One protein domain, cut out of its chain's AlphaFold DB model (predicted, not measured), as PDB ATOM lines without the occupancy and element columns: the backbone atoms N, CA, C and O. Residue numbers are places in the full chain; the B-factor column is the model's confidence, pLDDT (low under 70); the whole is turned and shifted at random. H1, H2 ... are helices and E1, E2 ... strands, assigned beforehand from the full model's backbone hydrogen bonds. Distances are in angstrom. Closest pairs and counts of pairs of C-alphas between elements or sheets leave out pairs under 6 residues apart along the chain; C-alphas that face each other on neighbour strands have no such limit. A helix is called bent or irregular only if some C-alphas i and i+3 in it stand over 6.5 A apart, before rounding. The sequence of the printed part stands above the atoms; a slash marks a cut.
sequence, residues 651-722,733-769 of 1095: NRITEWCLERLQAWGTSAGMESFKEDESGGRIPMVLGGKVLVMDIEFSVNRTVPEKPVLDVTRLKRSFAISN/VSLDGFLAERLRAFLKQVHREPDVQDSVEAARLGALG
ATOM      1  N   ASN A 651      85.316  36.187 163.110       76.75
ATOM      2  CA  ASN A 651      84.219  36.815 162.376       76.75
ATOM      3  C   ASN A 651      84.242  36.473 160.881       76.75
ATOM      4  O   ASN A 651      83.240  36.658 160.194       76.75
ATOM      5  N   ARG A 652      85.372  35.956 160.375       80.62
ATOM      6  CA  ARG A 652      85.564  35.580 158.970       80.62
ATOM      7  C   ARG A 652      85.406  34.088 158.711       80.62
ATOM      8  O   ARG A 652      85.258  33.711 157.555       80.62
ATOM      9  N   ILE A 653      85.403  33.248 159.750       83.50
ATOM     10  CA  ILE A 653      85.326  31.785 159.612       83.50
ATOM     11  C   ILE A 653      84.028  31.353 158.921       83.50
ATOM     12  O   ILE A 653      84.058  30.488 158.053       83.50
ATOM     13  N   THR A 654      82.893  31.972 159.258       83.69
ATOM     14  CA  THR A 654      81.596  31.641 158.647       83.69
ATOM     15  C   THR A 654      81.598  31.887 157.137       83.69
ATOM     16  O   THR A 654      81.210  31.004 156.379       83.69
ATOM     17  N   GLU A 655      82.073  33.056 156.700       84.19
ATOM     18  CA  GLU A 655      82.141  33.396 155.274       84.19
ATOM     19  C   GLU A 655      83.195  32.543 154.556       84.19
ATOM     20  O   GLU A 655      82.918  31.988 153.498       84.19
ATOM     21  N   TRP A 656      84.351  32.329 155.187       85.88
ATOM     22  CA  TRP A 656      85.414  31.474 154.662       85.88
ATOM     23  C   TRP A 656      84.957  30.024 154.451       85.88
ATOM     24  O   TRP A 656      85.255  29.443 153.414       85.88
ATOM     25  N   CYS A 657      84.186  29.437 155.374       82.88
ATOM     26  CA  CYS A 657      83.624  28.091 155.205       82.88
ATOM     27  C   CYS A 657      82.696  27.997 153.985       82.88
ATOM     28  O   CYS A 657      82.718  26.994 153.271       82.88
ATOM     29  N   LEU A 658      81.882  29.031 153.746       85.75
ATOM     30  CA  LEU A 658      80.972  29.087 152.601       85.75
ATOM     31  C   LEU A 658      81.748  29.247 151.287       85.75
ATOM     32  O   LEU A 658      81.487  28.509 150.339       85.75
ATOM     33  N   GLU A 659      82.740  30.140 151.247       83.12
ATOM     34  CA  GLU A 659      83.650  30.308 150.104       83.12
ATOM     35  C   GLU A 659      84.445  29.024 149.820       83.12
ATOM     36  O   GLU A 659      84.626  28.635 148.665       83.12
ATOM     37  N   ARG A 660      84.882  28.315 150.868       78.50
ATOM     38  CA  ARG A 660      85.627  27.058 150.742       78.50
ATOM     39  C   ARG A 660      84.767  25.954 150.137       78.50
ATOM     40  O   ARG A 660      85.206  25.282 149.207       78.50
ATOM     41  N   LEU A 661      83.520  25.825 150.588       77.00
ATOM     42  CA  LEU A 661      82.558  24.893 150.005       77.00
ATOM     43  C   LEU A 661      82.199  25.263 148.557       77.00
ATOM     44  O   LEU A 661      82.024  24.383 147.714       77.00
ATOM     45  N   GLN A 662      82.140  26.560 148.250       76.38
ATOM     46  CA  GLN A 662      81.931  27.060 146.896       76.38
ATOM     47  C   GLN A 662      83.089  26.674 145.967       76.38
ATOM     48  O   GLN A 662      82.869  26.210 144.844       76.38
ATOM     49  N   ALA A 663      84.322  26.815 146.458       70.00
ATOM     50  CA  ALA A 663      85.525  26.402 145.753       70.00
ATOM     51  C   ALA A 663      85.548  24.883 145.521       70.00
ATOM     52  O   ALA A 663      85.829  24.464 144.400       70.00
ATOM     53  N   TRP A 664      85.176  24.071 146.520       72.94
ATOM     54  CA  TRP A 664      85.062  22.611 146.374       72.94
ATOM     55  C   TRP A 664      84.028  22.208 145.320       72.94
ATOM     56  O   TRP A 664      84.323  21.393 144.443       72.94
ATOM     57  N   GLY A 665      82.838  22.821 145.347       64.88
ATOM     58  CA  GLY A 665      81.812  22.601 144.326       64.88
ATOM     59  C   GLY A 665      82.307  22.970 142.925       64.88
ATOM     60  O   GLY A 665      82.166  22.185 141.989       64.88
ATOM     61  N   THR A 666      82.981  24.115 142.797       67.69
ATOM     62  CA  THR A 666      83.540  24.587 141.521       67.69
ATOM     63  C   THR A 666      84.641  23.655 141.001       67.69
ATOM     64  O   THR A 666      84.640  23.315 139.819       67.69
ATOM     65  N   SER A 667      85.544  23.174 141.866       57.56
ATOM     66  CA  SER A 667      86.571  22.190 141.483       57.56
ATOM     67  C   SER A 667      85.982  20.838 141.074       57.56
ATOM     68  O   SER A 667      86.552  20.156 140.230       57.56
ATOM     69  N   ALA A 668      84.812  20.482 141.612       56.31
ATOM     70  CA  ALA A 668      84.047  19.304 141.210       56.31
ATOM     71  C   ALA A 668      83.194  19.532 139.940       56.31
ATOM     72  O   ALA A 668      82.389  18.676 139.571       56.31
ATOM     73  N   GLY A 669      83.342  20.681 139.265       62.84
ATOM     74  CA  GLY A 669      82.603  21.018 138.047       62.84
ATOM     75  C   GLY A 669      81.134  21.392 138.279       62.84
ATOM     76  O   GLY A 669      80.326  21.260 137.358       62.84
ATOM     77  N   MET A 670      80.775  21.821 139.493       74.38
ATOM     78  CA  MET A 670      79.431  22.275 139.859       74.38
ATOM     79  C   MET A 670      79.347  23.805 139.870       74.38
ATOM     80  O   MET A 670      80.260  24.492 140.327       74.38
ATOM     81  N   GLU A 671      78.222  24.343 139.415       79.69
ATOM     82  CA  GLU A 671      77.858  25.742 139.617       79.69
ATOM     83  C   GLU A 671      77.338  25.932 141.041       79.69
ATOM     84  O   GLU A 671      76.695  25.052 141.607       79.69
ATOM     85  N   SER A 672      77.624  27.077 141.645       81.12
ATOM     86  CA  SER A 672      77.275  27.351 143.035       81.12
ATOM     87  C   SER A 672      76.451  28.626 143.141       81.12
ATOM     88  O   SER A 672      76.831  29.673 142.619       81.12
ATOM     89  N   PHE A 673      75.327  28.537 143.842       82.88
ATOM     90  CA  PHE A 673      74.406  29.641 144.075       82.88
ATOM     91  C   PHE A 673      74.181  29.769 145.579       82.88
ATOM     92  O   PHE A 673      73.625  28.874 146.208       82.88
ATOM     93  N   LYS A 674      74.645  30.871 146.163       82.62
ATOM     94  CA  LYS A 674      74.419  31.230 147.567       82.62
ATOM     95  C   LYS A 674      73.381  32.347 147.610       82.62
ATOM     96  O   LYS A 674      73.527  33.330 146.885       82.62
ATOM     97  N   GLU A 675      72.359  32.199 148.446       83.56
ATOM     98  CA  GLU A 675      71.392  33.266 148.727       83.56
ATOM     99  C   GLU A 675      71.805  34.069 149.972       83.56
ATOM    100  O   GLU A 675      72.536  33.576 150.837       83.56
ATOM    101  N   ASP A 676      71.339  35.317 150.059       80.00
ATOM    102  CA  ASP A 676      71.586  36.180 151.216       80.00
ATOM    103  C   ASP A 676      70.945  35.608 152.493       80.00
ATOM    104  O   ASP A 676      69.883  34.981 152.466       80.00
ATOM    105  N   GLU A 677      71.586  35.850 153.641       79.56
ATOM    106  CA  GLU A 677      71.110  35.381 154.946       79.56
ATOM    107  C   GLU A 677      69.698  35.923 155.239       79.56
ATOM    108  O   GLU A 677      69.495  37.134 155.366       79.56
ATOM    109  N   SER A 678      68.716  35.031 155.413       73.19
ATOM    110  CA  SER A 678      67.359  35.396 155.832       73.19
ATOM    111  C   SER A 678      66.938  34.577 157.053       73.19
ATOM    112  O   SER A 678      67.012  33.350 157.075       73.19
ATOM    113  N   GLY A 679      66.560  35.260 158.140       73.00
ATOM    114  CA  GLY A 679      66.134  34.604 159.384       73.00
ATOM    115  C   GLY A 679      67.194  33.714 160.057       73.00
ATOM    116  O   GLY A 679      66.825  32.743 160.713       73.00
ATOM    117  N   GLY A 680      68.492  34.013 159.891       77.06
ATOM    118  CA  GLY A 680      69.600  33.221 160.450       77.06
ATOM    119  C   GLY A 680      69.910  31.937 159.673       77.06
ATOM    120  O   GLY A 680      70.581  31.044 160.198       77.06
ATOM    121  N   ARG A 681      69.400  31.822 158.440       83.56
ATOM    122  CA  ARG A 681      69.658  30.706 157.532       83.56
ATOM    123  C   ARG A 681      70.274  31.184 156.228       83.56
ATOM    124  O   ARG A 681      69.915  32.249 155.730       83.56
ATOM    125  N   ILE A 682      71.168  30.367 155.683       87.50
ATOM    126  CA  ILE A 682      71.846  30.612 154.410       87.50
ATOM    127  C   ILE A 682      71.603  29.395 153.511       87.50
ATOM    128  O   ILE A 682      72.192  28.336 153.751       87.50
ATOM    129  N   PRO A 683      70.717  29.502 152.508       86.62
ATOM    130  CA  PRO A 683      70.584  28.490 151.476       86.62
ATOM    131  C   PRO A 683      71.760  28.574 150.497       86.62
ATOM    132  O   PRO A 683      72.154  29.652 150.048       86.62
ATOM    133  N   MET A 684      72.306  27.417 150.147       84.31
ATOM    134  CA  MET A 684      73.355  27.258 149.156       84.31
ATOM    135  C   MET A 684      73.039  26.053 148.277       84.31
ATOM    136  O   MET A 684      72.842  24.943 148.768       84.31
ATOM    137  N   VAL A 685      73.023  26.270 146.969       84.88
ATOM    138  CA  VAL A 685      72.791  25.238 145.964       84.88
ATOM    139  C   VAL A 685      74.084  24.991 145.204       84.88
ATOM    140  O   VAL A 685      74.667  25.920 144.648       84.88
ATOM    141  N   LEU A 686      74.529  23.738 145.157       76.44
ATOM    142  CA  LEU A 686      75.594  23.283 144.263       76.44
ATOM    143  C   LEU A 686      74.949  22.477 143.131       76.44
ATOM    144  O   LEU A 686      74.484  21.362 143.356       76.44
ATOM    145  N   GLY A 687      74.881  23.039 141.927       73.31
ATOM    146  CA  GLY A 687      74.252  22.450 140.747       73.31
ATOM    147  C   GLY A 687      75.265  21.974 139.706       73.31
ATOM    148  O   GLY A 687      75.943  22.770 139.071       73.31
ATOM    149  N   GLY A 688      75.353  20.666 139.493       66.00
ATOM    150  CA  GLY A 688      76.059  20.038 138.376       66.00
ATOM    151  C   GLY A 688      75.094  19.507 137.308       66.00
ATOM    152  O   GLY A 688      73.879  19.486 137.493       66.00
ATOM    153  N   LYS A 689      75.630  19.003 136.187       54.41
ATOM    154  CA  LYS A 689      74.828  18.516 135.037       54.41
ATOM    155  C   LYS A 689      73.825  17.402 135.368       54.41
ATOM    156  O   LYS A 689      72.845  17.247 134.650       54.41
ATOM    157  N   VAL A 690      74.101  16.605 136.400       51.28
ATOM    158  CA  VAL A 690      73.294  15.434 136.790       51.28
ATOM    159  C   VAL A 690      72.831  15.528 138.242       51.28
ATOM    160  O   VAL A 690      71.812  14.940 138.579       51.28
ATOM    161  N   LEU A 691      73.531  16.287 139.088       61.38
ATOM    162  CA  LEU A 691      73.320  16.338 140.530       61.38
ATOM    163  C   LEU A 691      73.177  17.772 141.015       61.38
ATOM    164  O   LEU A 691      74.039  18.592 140.726       61.38
ATOM    165  N   VAL A 692      72.156  18.042 141.813       71.50
ATOM    166  CA  VAL A 692      71.972  19.307 142.520       71.50
ATOM    167  C   VAL A 692      71.917  19.016 144.018       71.50
ATOM    168  O   VAL A 692      71.153  18.155 144.456       71.50
ATOM    169  N   MET A 693      72.750  19.695 144.803       75.44
ATOM    170  CA  MET A 693      72.747  19.633 146.262       75.44
ATOM    171  C   MET A 693      72.192  20.936 146.826       75.44
ATOM    172  O   MET A 693      72.819  21.982 146.680       75.44
ATOM    173  N   ASP A 694      71.055  20.846 147.505       80.12
ATOM    174  CA  ASP A 694      70.441  21.940 148.247       80.12
ATOM    175  C   ASP A 694      70.870  21.846 149.711       80.12
ATOM    176  O   ASP A 694      70.424  20.961 150.452       80.12
ATOM    177  N   ILE A 695      71.736  22.759 150.135       86.31
ATOM    178  CA  ILE A 695      72.278  22.828 151.488       86.31
ATOM    179  C   ILE A 695      71.694  24.059 152.180       86.31
ATOM    180  O   ILE A 695      71.747  25.168 151.665       86.31
ATOM    181  N   GLU A 696      71.117  23.876 153.359       87.38
ATOM    182  CA  GLU A 696      70.660  24.955 154.228       87.38
ATOM    183  C   GLU A 696      71.571  24.990 155.455       87.38
ATOM    184  O   GLU A 696      71.683  24.003 156.192       87.38
ATOM    185  N   PHE A 697      72.231  26.127 155.660       89.81
ATOM    186  CA  PHE A 697      73.031  26.387 156.848       89.81
ATOM    187  C   PHE A 697      72.257  27.229 157.856       89.81
ATOM    188  O   PHE A 697      71.480  28.101 157.467       89.81
ATOM    189  N   SER A 698      72.519  27.026 159.145       88.81
ATOM    190  CA  SER A 698      72.155  27.966 160.206       88.81
ATOM    191  C   SER A 698      73.385  28.711 160.706       88.81
ATOM    192  O   SER A 698      74.454  28.127 160.886       88.81
ATOM    193  N   VAL A 699      73.216  30.004 160.975       87.56
ATOM    194  CA  VAL A 699      74.241  30.833 161.612       87.56
ATOM    195  C   VAL A 699      73.772  31.196 163.011       87.56
ATOM    196  O   VAL A 699      72.774  31.894 163.192       87.56
ATOM    197  N   ASN A 700      74.501  30.738 164.023       84.12
ATOM    198  CA  ASN A 700      74.263  31.144 165.399       84.12
ATOM    199  C   ASN A 700      75.139  32.354 165.753       84.12
ATOM    200  O   ASN A 700      76.360  32.235 165.819       84.12
ATOM    201  N   ARG A 701      74.505  33.510 165.995       84.38
ATOM    202  CA  ARG A 701      75.159  34.778 166.377       84.38
ATOM    203  C   ARG A 701      74.895  35.184 167.833       84.38
ATOM    204  O   ARG A 701      74.973  36.367 168.155       84.38
ATOM    205  N   THR A 702      74.566  34.245 168.726       79.88
ATOM    206  CA  THR A 702      74.366  34.555 170.159       79.88
ATOM    207  C   THR A 702      75.574  35.245 170.794       79.88
ATOM    208  O   THR A 702      75.397  36.044 171.710       79.88
ATOM    209  N   VAL A 703      76.780  34.988 170.279       80.19
ATOM    210  CA  VAL A 703      77.987  35.773 170.554       80.19
ATOM    211  C   VAL A 703      78.391  36.492 169.257       80.19
ATOM    212  O   VAL A 703      78.876  35.830 168.338       80.19
ATOM    213  N   PRO A 704      78.201  37.823 169.146       73.25
ATOM    214  CA  PRO A 704      78.435  38.566 167.902       73.25
ATOM    215  C   PRO A 704      79.862  38.460 167.349       73.25
ATOM    216  O   PRO A 704      80.050  38.580 166.144       73.25
ATOM    217  N   GLU A 705      80.840  38.215 168.223       72.62
ATOM    218  CA  GLU A 705      82.270  38.106 167.899       72.62
ATOM    219  C   GLU A 705      82.721  36.668 167.560       72.62
ATOM    220  O   GLU A 705      83.887  36.434 167.239       72.62
ATOM    221  N   LYS A 706      81.817  35.681 167.667       78.06
ATOM    222  CA  LYS A 706      82.080  34.255 167.398       78.06
ATOM    223  C   LYS A 706      80.859  33.577 166.750       78.06
ATOM    224  O   LYS A 706      80.232  32.722 167.381       78.06
ATOM    225  N   PRO A 707      80.486  33.950 165.513       82.44
ATOM    226  CA  PRO A 707      79.402  33.277 164.805       82.44
ATOM    227  C   PRO A 707      79.756  31.808 164.519       82.44
ATOM    228  O   PRO A 707      80.880  31.502 164.122       82.44
ATOM    229  N   VAL A 708      78.799  30.894 164.715       83.94
ATOM    230  CA  VAL A 708      78.981  29.451 164.464       83.94
ATOM    231  C   VAL A 708      78.056  28.988 163.346       83.94
ATOM    232  O   VAL A 708      76.845  29.201 163.421       83.94
ATOM    233  N   LEU A 709      78.632  28.347 162.327       86.75
ATOM    234  CA  LEU A 709      77.908  27.760 161.196       86.75
ATOM    235  C   LEU A 709      77.590  26.280 161.458       86.75
ATOM    236  O   LEU A 709      78.475  25.523 161.857       86.75
ATOM    237  N   ASP A 710      76.360  25.854 161.173       86.12
ATOM    238  CA  ASP A 710      75.944  24.446 161.213       86.12
ATOM    239  C   ASP A 710      75.046  24.099 160.010       86.12
ATOM    240  O   ASP A 710      74.514  24.984 159.341       86.12
ATOM    241  N   VAL A 711      74.880  22.808 159.709       85.12
ATOM    242  CA  VAL A 711      74.050  22.317 158.594       85.12
ATOM    243  C   VAL A 711      72.674  21.916 159.118       85.12
ATOM    244  O   VAL A 711      72.547  20.917 159.836       85.12
ATOM    245  N   THR A 712      71.617  22.629 158.727       82.38
ATOM    246  CA  THR A 712      70.237  22.289 159.116       82.38
ATOM    247  C   THR A 712      69.619  21.267 158.181       82.38
ATOM    248  O   THR A 712      68.956  20.335 158.641       82.38
ATOM    249  N   ARG A 713      69.857  21.401 156.874       77.69
ATOM    250  CA  ARG A 713      69.308  20.500 155.858       77.69
ATOM    251  C   ARG A 713      70.299  20.318 154.719       77.69
ATOM    252  O   ARG A 713      70.904  21.279 154.276       77.69
ATOM    253  N   LEU A 714      70.417  19.097 154.216       78.44
ATOM    254  CA  LEU A 714      71.102  18.804 152.962       78.44
ATOM    255  C   LEU A 714      70.212  17.843 152.186       78.44
ATOM    256  O   LEU A 714      69.778  16.835 152.743       78.44
ATOM    257  N   LYS A 715      69.889  18.185 150.941       77.88
ATOM    258  CA  LYS A 715      69.072  17.350 150.066       77.88
ATOM    259  C   LYS A 715      69.687  17.274 148.682       77.88
ATOM    260  O   LYS A 715      70.093  18.287 148.124       77.88
ATOM    261  N   ARG A 716      69.683  16.079 148.106       72.81
ATOM    262  CA  ARG A 716      70.144  15.844 146.739       72.81
ATOM    263  C   ARG A 716      68.969  15.718 145.766       72.81
ATOM    264  O   ARG A 716      67.936  15.130 146.089       72.81
ATOM    265  N   SER A 717      69.116  16.249 144.558       67.31
ATOM    266  CA  SER A 717      68.186  16.057 143.442       67.31
ATOM    267  C   SER A 717      68.942  15.814 142.132       67.31
ATOM    268  O   SER A 717      70.119  16.153 142.022       67.31
ATOM    269  N   PHE A 718      68.297  15.170 141.154       61.66
ATOM    270  CA  PHE A 718      68.906  14.846 139.861       61.66
ATOM    271  C   PHE A 718      68.288  15.686 138.740       61.66
ATOM    272  O   PHE A 718      67.064  15.810 138.658       61.66
ATOM    273  N   ALA A 719      69.116  16.250 137.862       44.53
ATOM    274  CA  ALA A 719      68.645  17.048 136.731       44.53
ATOM    275  C   ALA A 719      68.249  16.133 135.554       44.53
ATOM    276  O   ALA A 719      69.104  15.622 134.833       44.53
ATOM    277  N   ILE A 720      66.947  15.913 135.346       43.53
ATOM    278  CA  ILE A 720      66.431  15.186 134.175       43.53
ATOM    279  C   ILE A 720      66.240  16.185 133.026       43.53
ATOM    280  O   ILE A 720      65.440  17.114 133.133       43.53
ATOM    281  N   SER A 721      66.941  15.991 131.906       31.41
ATOM    282  CA  SER A 721      66.684  16.750 130.676       31.41
ATOM    283  C   SER A 721      65.471  16.178 129.933       31.41
ATOM    284  O   SER A 721      65.547  15.094 129.372       31.41
ATOM    285  N   ASN A 722      64.380  16.952 129.934       34.81
ATOM    286  CA  ASN A 722      63.183  16.879 129.084       34.81
ATOM    287  C   ASN A 722      62.471  15.521 128.919       34.81
ATOM    288  O   ASN A 722      62.878  14.685 128.118       34.81
ATOM    289  N   VAL A 733      67.732   7.522 152.302       45.69
ATOM    290  CA  VAL A 733      67.863   8.354 153.511       45.69
ATOM    291  C   VAL A 733      69.303   8.337 154.074       45.69
ATOM    292  O   VAL A 733      69.635   9.154 154.930       45.69
ATOM    293  N   SER A 734      70.193   7.452 153.601       54.47
ATOM    294  CA  SER A 734      71.538   7.274 154.170       54.47
ATOM    295  C   SER A 734      72.591   8.246 153.631       54.47
ATOM    296  O   SER A 734      73.452   8.685 154.396       54.47
ATOM    297  N   LEU A 735      72.533   8.623 152.350       52.22
ATOM    298  CA  LEU A 735      73.602   9.413 151.736       52.22
ATOM    299  C   LEU A 735      73.493  10.910 152.045       52.22
ATOM    300  O   LEU A 735      74.491  11.536 152.403       52.22
ATOM    301  N   ASP A 736      72.287  11.472 151.964       57.38
ATOM    302  CA  ASP A 736      72.026  12.862 152.362       57.38
ATOM    303  C   ASP A 736      72.373  13.059 153.853       57.38
ATOM    304  O   ASP A 736      72.958  14.072 154.241       57.38
ATOM    305  N   GLY A 737      72.101  12.038 154.680       58.41
ATOM    306  CA  GLY A 737      72.498  11.987 156.087       58.41
ATOM    307  C   GLY A 737      74.017  11.954 156.289       58.41
ATOM    308  O   GLY A 737      74.539  12.726 157.092       58.41
ATOM    309  N   PHE A 738      74.733  11.120 155.531       58.66
ATOM    310  CA  PHE A 738      76.194  11.023 155.587       58.66
ATOM    311  C   PHE A 738      76.889  12.324 155.168       58.66
ATOM    312  O   PHE A 738      77.794  12.792 155.860       58.66
ATOM    313  N   LEU A 739      76.458  12.936 154.059       62.12
ATOM    314  CA  LEU A 739      77.021  14.200 153.575       62.12
ATOM    315  C   LEU A 739      76.772  15.334 154.575       62.12
ATOM    316  O   LEU A 739      77.686  16.109 154.865       62.12
ATOM    317  N   ALA A 740      75.575  15.387 155.169       69.06
ATOM    318  CA  ALA A 740      75.280  16.330 156.241       69.06
ATOM    319  C   ALA A 740      76.183  16.099 157.464       69.06
ATOM    320  O   ALA A 740      76.708  17.055 158.024       69.06
ATOM    321  N   GLU A 741      76.404  14.851 157.882       70.06
ATOM    322  CA  GLU A 741      77.247  14.531 159.039       70.06
ATOM    323  C   GLU A 741      78.728  14.868 158.807       70.06
ATOM    324  O   GLU A 741      79.373  15.441 159.687       70.06
ATOM    325  N   ARG A 742      79.262  14.593 157.612       70.12
ATOM    326  CA  ARG A 742      80.645  14.942 157.250       70.12
ATOM    327  C   ARG A 742      80.865  16.445 157.194       70.12
ATOM    328  O   ARG A 742      81.836  16.932 157.773       70.12
ATOM    329  N   LEU A 743      79.935  17.178 156.587       75.69
ATOM    330  CA  LEU A 743      80.004  18.633 156.543       75.69
ATOM    331  C   LEU A 743      79.902  19.235 157.953       75.69
ATOM    332  O   LEU A 743      80.676  20.127 158.290       75.69
ATOM    333  N   ARG A 744      79.049  18.689 158.831       81.94
ATOM    334  CA  ARG A 744      79.006  19.091 160.249       81.94
ATOM    335  C   ARG A 744      80.304  18.788 160.993       81.94
ATOM    336  O   ARG A 744      80.738  19.605 161.801       81.94
ATOM    337  N   ALA A 745      80.936  17.642 160.741       77.38
ATOM    338  CA  ALA A 745      82.214  17.293 161.358       77.38
ATOM    339  C   ALA A 745      83.326  18.267 160.939       77.38
ATOM    340  O   ALA A 745      84.068  18.743 161.800       77.38
ATOM    341  N   PHE A 746      83.384  18.625 159.651       82.56
ATOM    342  CA  PHE A 746      84.281  19.658 159.135       82.56
ATOM    343  C   PHE A 746      84.024  21.015 159.805       82.56
ATOM    344  O   PHE A 746      84.935  21.588 160.400       82.56
ATOM    345  N   LEU A 747      82.774  21.495 159.810       85.69
ATOM    346  CA  LEU A 747      82.424  22.772 160.441       85.69
ATOM    347  C   LEU A 747      82.767  22.778 161.933       85.69
ATOM    348  O   LEU A 747      83.330  23.753 162.429       85.69
ATOM    349  N   LYS A 748      82.513  21.678 162.648       84.62
ATOM    350  CA  LYS A 748      82.865  21.549 164.065       84.62
ATOM    351  C   LYS A 748      84.373  21.608 164.295       84.62
ATOM    352  O   LYS A 748      84.799  22.177 165.294       84.62
ATOM    353  N   GLN A 749      85.170  21.028 163.399       82.50
ATOM    354  CA  GLN A 749      86.628  21.068 163.475       82.50
ATOM    355  C   GLN A 749      87.167  22.482 163.228       82.50
ATOM    356  O   GLN A 749      88.004  22.964 163.988       82.50
ATOM    357  N   VAL A 750      86.622  23.177 162.228       83.19
ATOM    358  CA  VAL A 750      87.011  24.548 161.872       83.19
ATOM    359  C   VAL A 750      86.592  25.564 162.941       83.19
ATOM    360  O   VAL A 750      87.291  26.547 163.144       83.19
ATOM    361  N   HIS A 751      85.507  25.334 163.684       84.88
ATOM    362  CA  HIS A 751      85.065  26.258 164.738       84.88
ATOM    363  C   HIS A 751      85.696  25.996 166.124       84.88
ATOM    364  O   HIS A 751      85.379  26.728 167.064       84.88
ATOM    365  N   ARG A 752      86.604  25.018 166.288       82.62
ATOM    366  CA  ARG A 752      87.347  24.818 167.558       82.62
ATOM    367  C   ARG A 752      88.216  26.022 167.901       82.62
ATOM    368  O   ARG A 752      88.587  26.755 166.992       82.62
ATOM    369  N   GLU A 753      88.515  26.247 169.182       77.44
ATOM    370  CA  GLU A 753      89.411  27.330 169.636       77.44
ATOM    371  C   GLU A 753      90.823  27.183 169.017       77.44
ATOM    372  O   GLU A 753      91.214  26.057 168.703       77.44
ATOM    373  N   PRO A 754      91.564  28.285 168.753       67.38
ATOM    374  CA  PRO A 754      92.767  28.264 167.904       67.38
ATOM    375  C   PRO A 754      93.893  27.354 168.419       67.38
ATOM    376  O   PRO A 754      94.715  26.879 167.647       67.38
ATOM    377  N   ASP A 755      93.922  27.117 169.725       65.50
ATOM    378  CA  ASP A 755      94.848  26.265 170.473       65.50
ATOM    379  C   ASP A 755      94.557  24.758 170.336       65.50
ATOM    380  O   ASP A 755      95.442  23.933 170.551       65.50
ATOM    381  N   VAL A 756      93.337  24.391 169.936       71.00
ATOM    382  CA  VAL A 756      92.874  22.998 169.745       71.00
ATOM    383  C   VAL A 756      92.369  22.723 168.323       71.00
ATOM    384  O   VAL A 756      91.834  21.646 168.024       71.00
ATOM    385  N   GLN A 757      92.508  23.706 167.439       73.00
ATOM    386  CA  GLN A 757      92.122  23.644 166.040       73.00
ATOM    387  C   GLN A 757      93.215  22.937 165.230       73.00
ATOM    388  O   GLN A 757      94.338  23.415 165.124       73.00
ATOM    389  N   ASP A 758      92.871  21.796 164.635       76.31
ATOM    390  CA  ASP A 758      93.787  21.021 163.791       76.31
ATOM    391  C   ASP A 758      93.435  21.246 162.313       76.31
ATOM    392  O   ASP A 758      92.388  20.787 161.836       76.31
ATOM    393  N   SER A 759      94.303  21.986 161.615       68.88
ATOM    394  CA  SER A 759      94.173  22.331 160.195       68.88
ATOM    395  C   SER A 759      94.396  21.141 159.259       68.88
ATOM    396  O   SER A 759      93.900  21.150 158.132       68.88
ATOM    397  N   VAL A 760      95.091  20.096 159.714       64.50
ATOM    398  CA  VAL A 760      95.316  18.861 158.954       64.50
ATOM    399  C   VAL A 760      94.081  17.967 159.041       64.50
ATOM    400  O   VAL A 760      93.620  17.450 158.022       64.50
ATOM    401  N   GLU A 761      93.470  17.848 160.222       71.50
ATOM    402  CA  GLU A 761      92.200  17.123 160.366       71.50
ATOM    403  C   GLU A 761      91.046  17.862 159.667       71.50
ATOM    404  O   GLU A 761      90.176  17.227 159.072       71.50
ATOM    405  N   ALA A 762      91.058  19.201 159.649       70.50
ATOM    406  CA  ALA A 762      90.112  19.977 158.848       70.50
ATOM    407  C   ALA A 762      90.254  19.679 157.341       70.50
ATOM    408  O   ALA A 762      89.242  19.446 156.678       70.50
ATOM    409  N   ALA A 763      91.485  19.594 156.818       62.78
ATOM    410  CA  ALA A 763      91.752  19.208 155.425       62.78
ATOM    411  C   ALA A 763      91.211  17.805 155.113       62.78
ATOM    412  O   ALA A 763      90.534  17.582 154.110       62.78
ATOM    413  N   ARG A 764      91.454  16.855 156.023       62.22
ATOM    414  CA  ARG A 764      90.996  15.466 155.903       62.22
ATOM    415  C   ARG A 764      89.471  15.346 155.903       62.22
ATOM    416  O   ARG A 764      88.926  14.523 155.173       62.22
ATOM    417  N   LEU A 765      88.781  16.147 156.715       64.81
ATOM    418  CA  LEU A 765      87.317  16.180 156.772       64.81
ATOM    419  C   LEU A 765      86.689  16.902 155.567       64.81
ATOM    420  O   LEU A 765      85.551  16.592 155.217       64.81
ATOM    421  N   GLY A 766      87.418  17.831 154.939       52.91
ATOM    422  CA  GLY A 766      86.993  18.579 153.751       52.91
ATOM    423  C   GLY A 766      87.271  17.894 152.405       52.91
ATOM    424  O   GLY A 766      86.677  18.269 151.396       52.91
ATOM    425  N   ALA A 767      88.135  16.874 152.368       50.59
ATOM    426  CA  ALA A 767      88.526  16.171 151.147       50.59
ATOM    427  C   ALA A 767      87.403  15.270 150.588       50.59
ATOM    428  O   ALA A 767      87.389  14.053 150.774       50.59
ATOM    429  N   LEU A 768      86.466  15.865 149.850       48.91
ATOM    430  CA  LEU A 768      85.549  15.164 148.948       48.91
ATOM    431  C   LEU A 768      86.123  15.170 147.518       48.91
ATOM    432  O   LEU A 768      85.603  15.841 146.634       48.91
ATOM    433  N   GLY A 769      87.192  14.393 147.302       38.66
ATOM    434  CA  GLY A 769      87.611  13.922 145.975       38.66
ATOM    435  C   GLY A 769      89.015  14.322 145.510       38.66
ATOM    436  O   GLY A 769      89.244  15.454 145.105       38.66
TER     437      GLY A 769
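AT A GLANCE: This is residues 651 to 722 and 733 to 769 of the 1095 residues of the protein "Tripeptidyl-peptidase sed3" of Grifola frondosa (UniProt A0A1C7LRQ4). A twisted sheet of four strands has two long helices, H1 and H2, over one face as a second layer, while its other face is bare; the short H3 folds back on H2, away from the sheet. The 109 printed residues run H1, E1, E2, E3, E4, H2, H3, of mixed class; in the sheet E1, E2, E3, E4 form a meander, each strand the antiparallel neighbour of the one before. The whole is compact, radius of gyration of the C-alphas 14.3 A, and spans 51 by 32 by 25 A.

HOW THE PARTS SIT: Begin at H1, residues 651 to 667, which is on the sheet of E1, 671 to 674, E2, 681 to 687, E3, 691 to 700, and E4, 708 to 718; the C-alphas of Thr 654 and Leu 709, closest of H1 and E4, are 5.9 A apart. Look for hairpins at N 673 and O 685, 2.8 A, in E1 and E2, N 684 and O 695, 2.8 A, in E2 and E3, and N 694 and O 715, 2.8 A, in E3 and E4. H2, residues 733 to 750, is on the same face as H1, over E3 and E4 at a height over the sheet of 8.7 A; its closest C-alphas to E4 are Asp 736 and Lys 715, 5.8 A. H3, residues 759 to 766, touches residues 742 to 750 of H2 in a helical hairpin, a shallow tilt of 17 degrees, opposite ways, closest at C-alphas 746 and 765, 5.2 A. In H3 every O i to N i+4 pair is within hydrogen-bond range, in H1 12 of 13, in H2 13 of 14.

IN THESE COORDINATES: Find C-alpha 651 at (84.219, 36.815, 162.376); from there H1 runs 25.6 A, only just irregular, C-alphas 651 and 654 being 6.9 A apart. E1 to E4 measure 10.3 A, 19.3 A, 29.0 A and 30.3 A, H2 26.4 A, and H3 10.4 A, ending at C-alpha 766, (86.993, 18.579, 153.751).

THE WHOLE: The C-alphas of Asn 722 and Asp 755 are farthest apart, 53.0 A. Residues 723 to 732 are not printed; C-alphas 722 and 733 are 26.3 A apart across this cut. Of the links printed whole, none is long. Mean pLDDT of the printed part is 72.7, with 34 residues under 70, among them 717 to 722, 733 to 740 and 763 to 769.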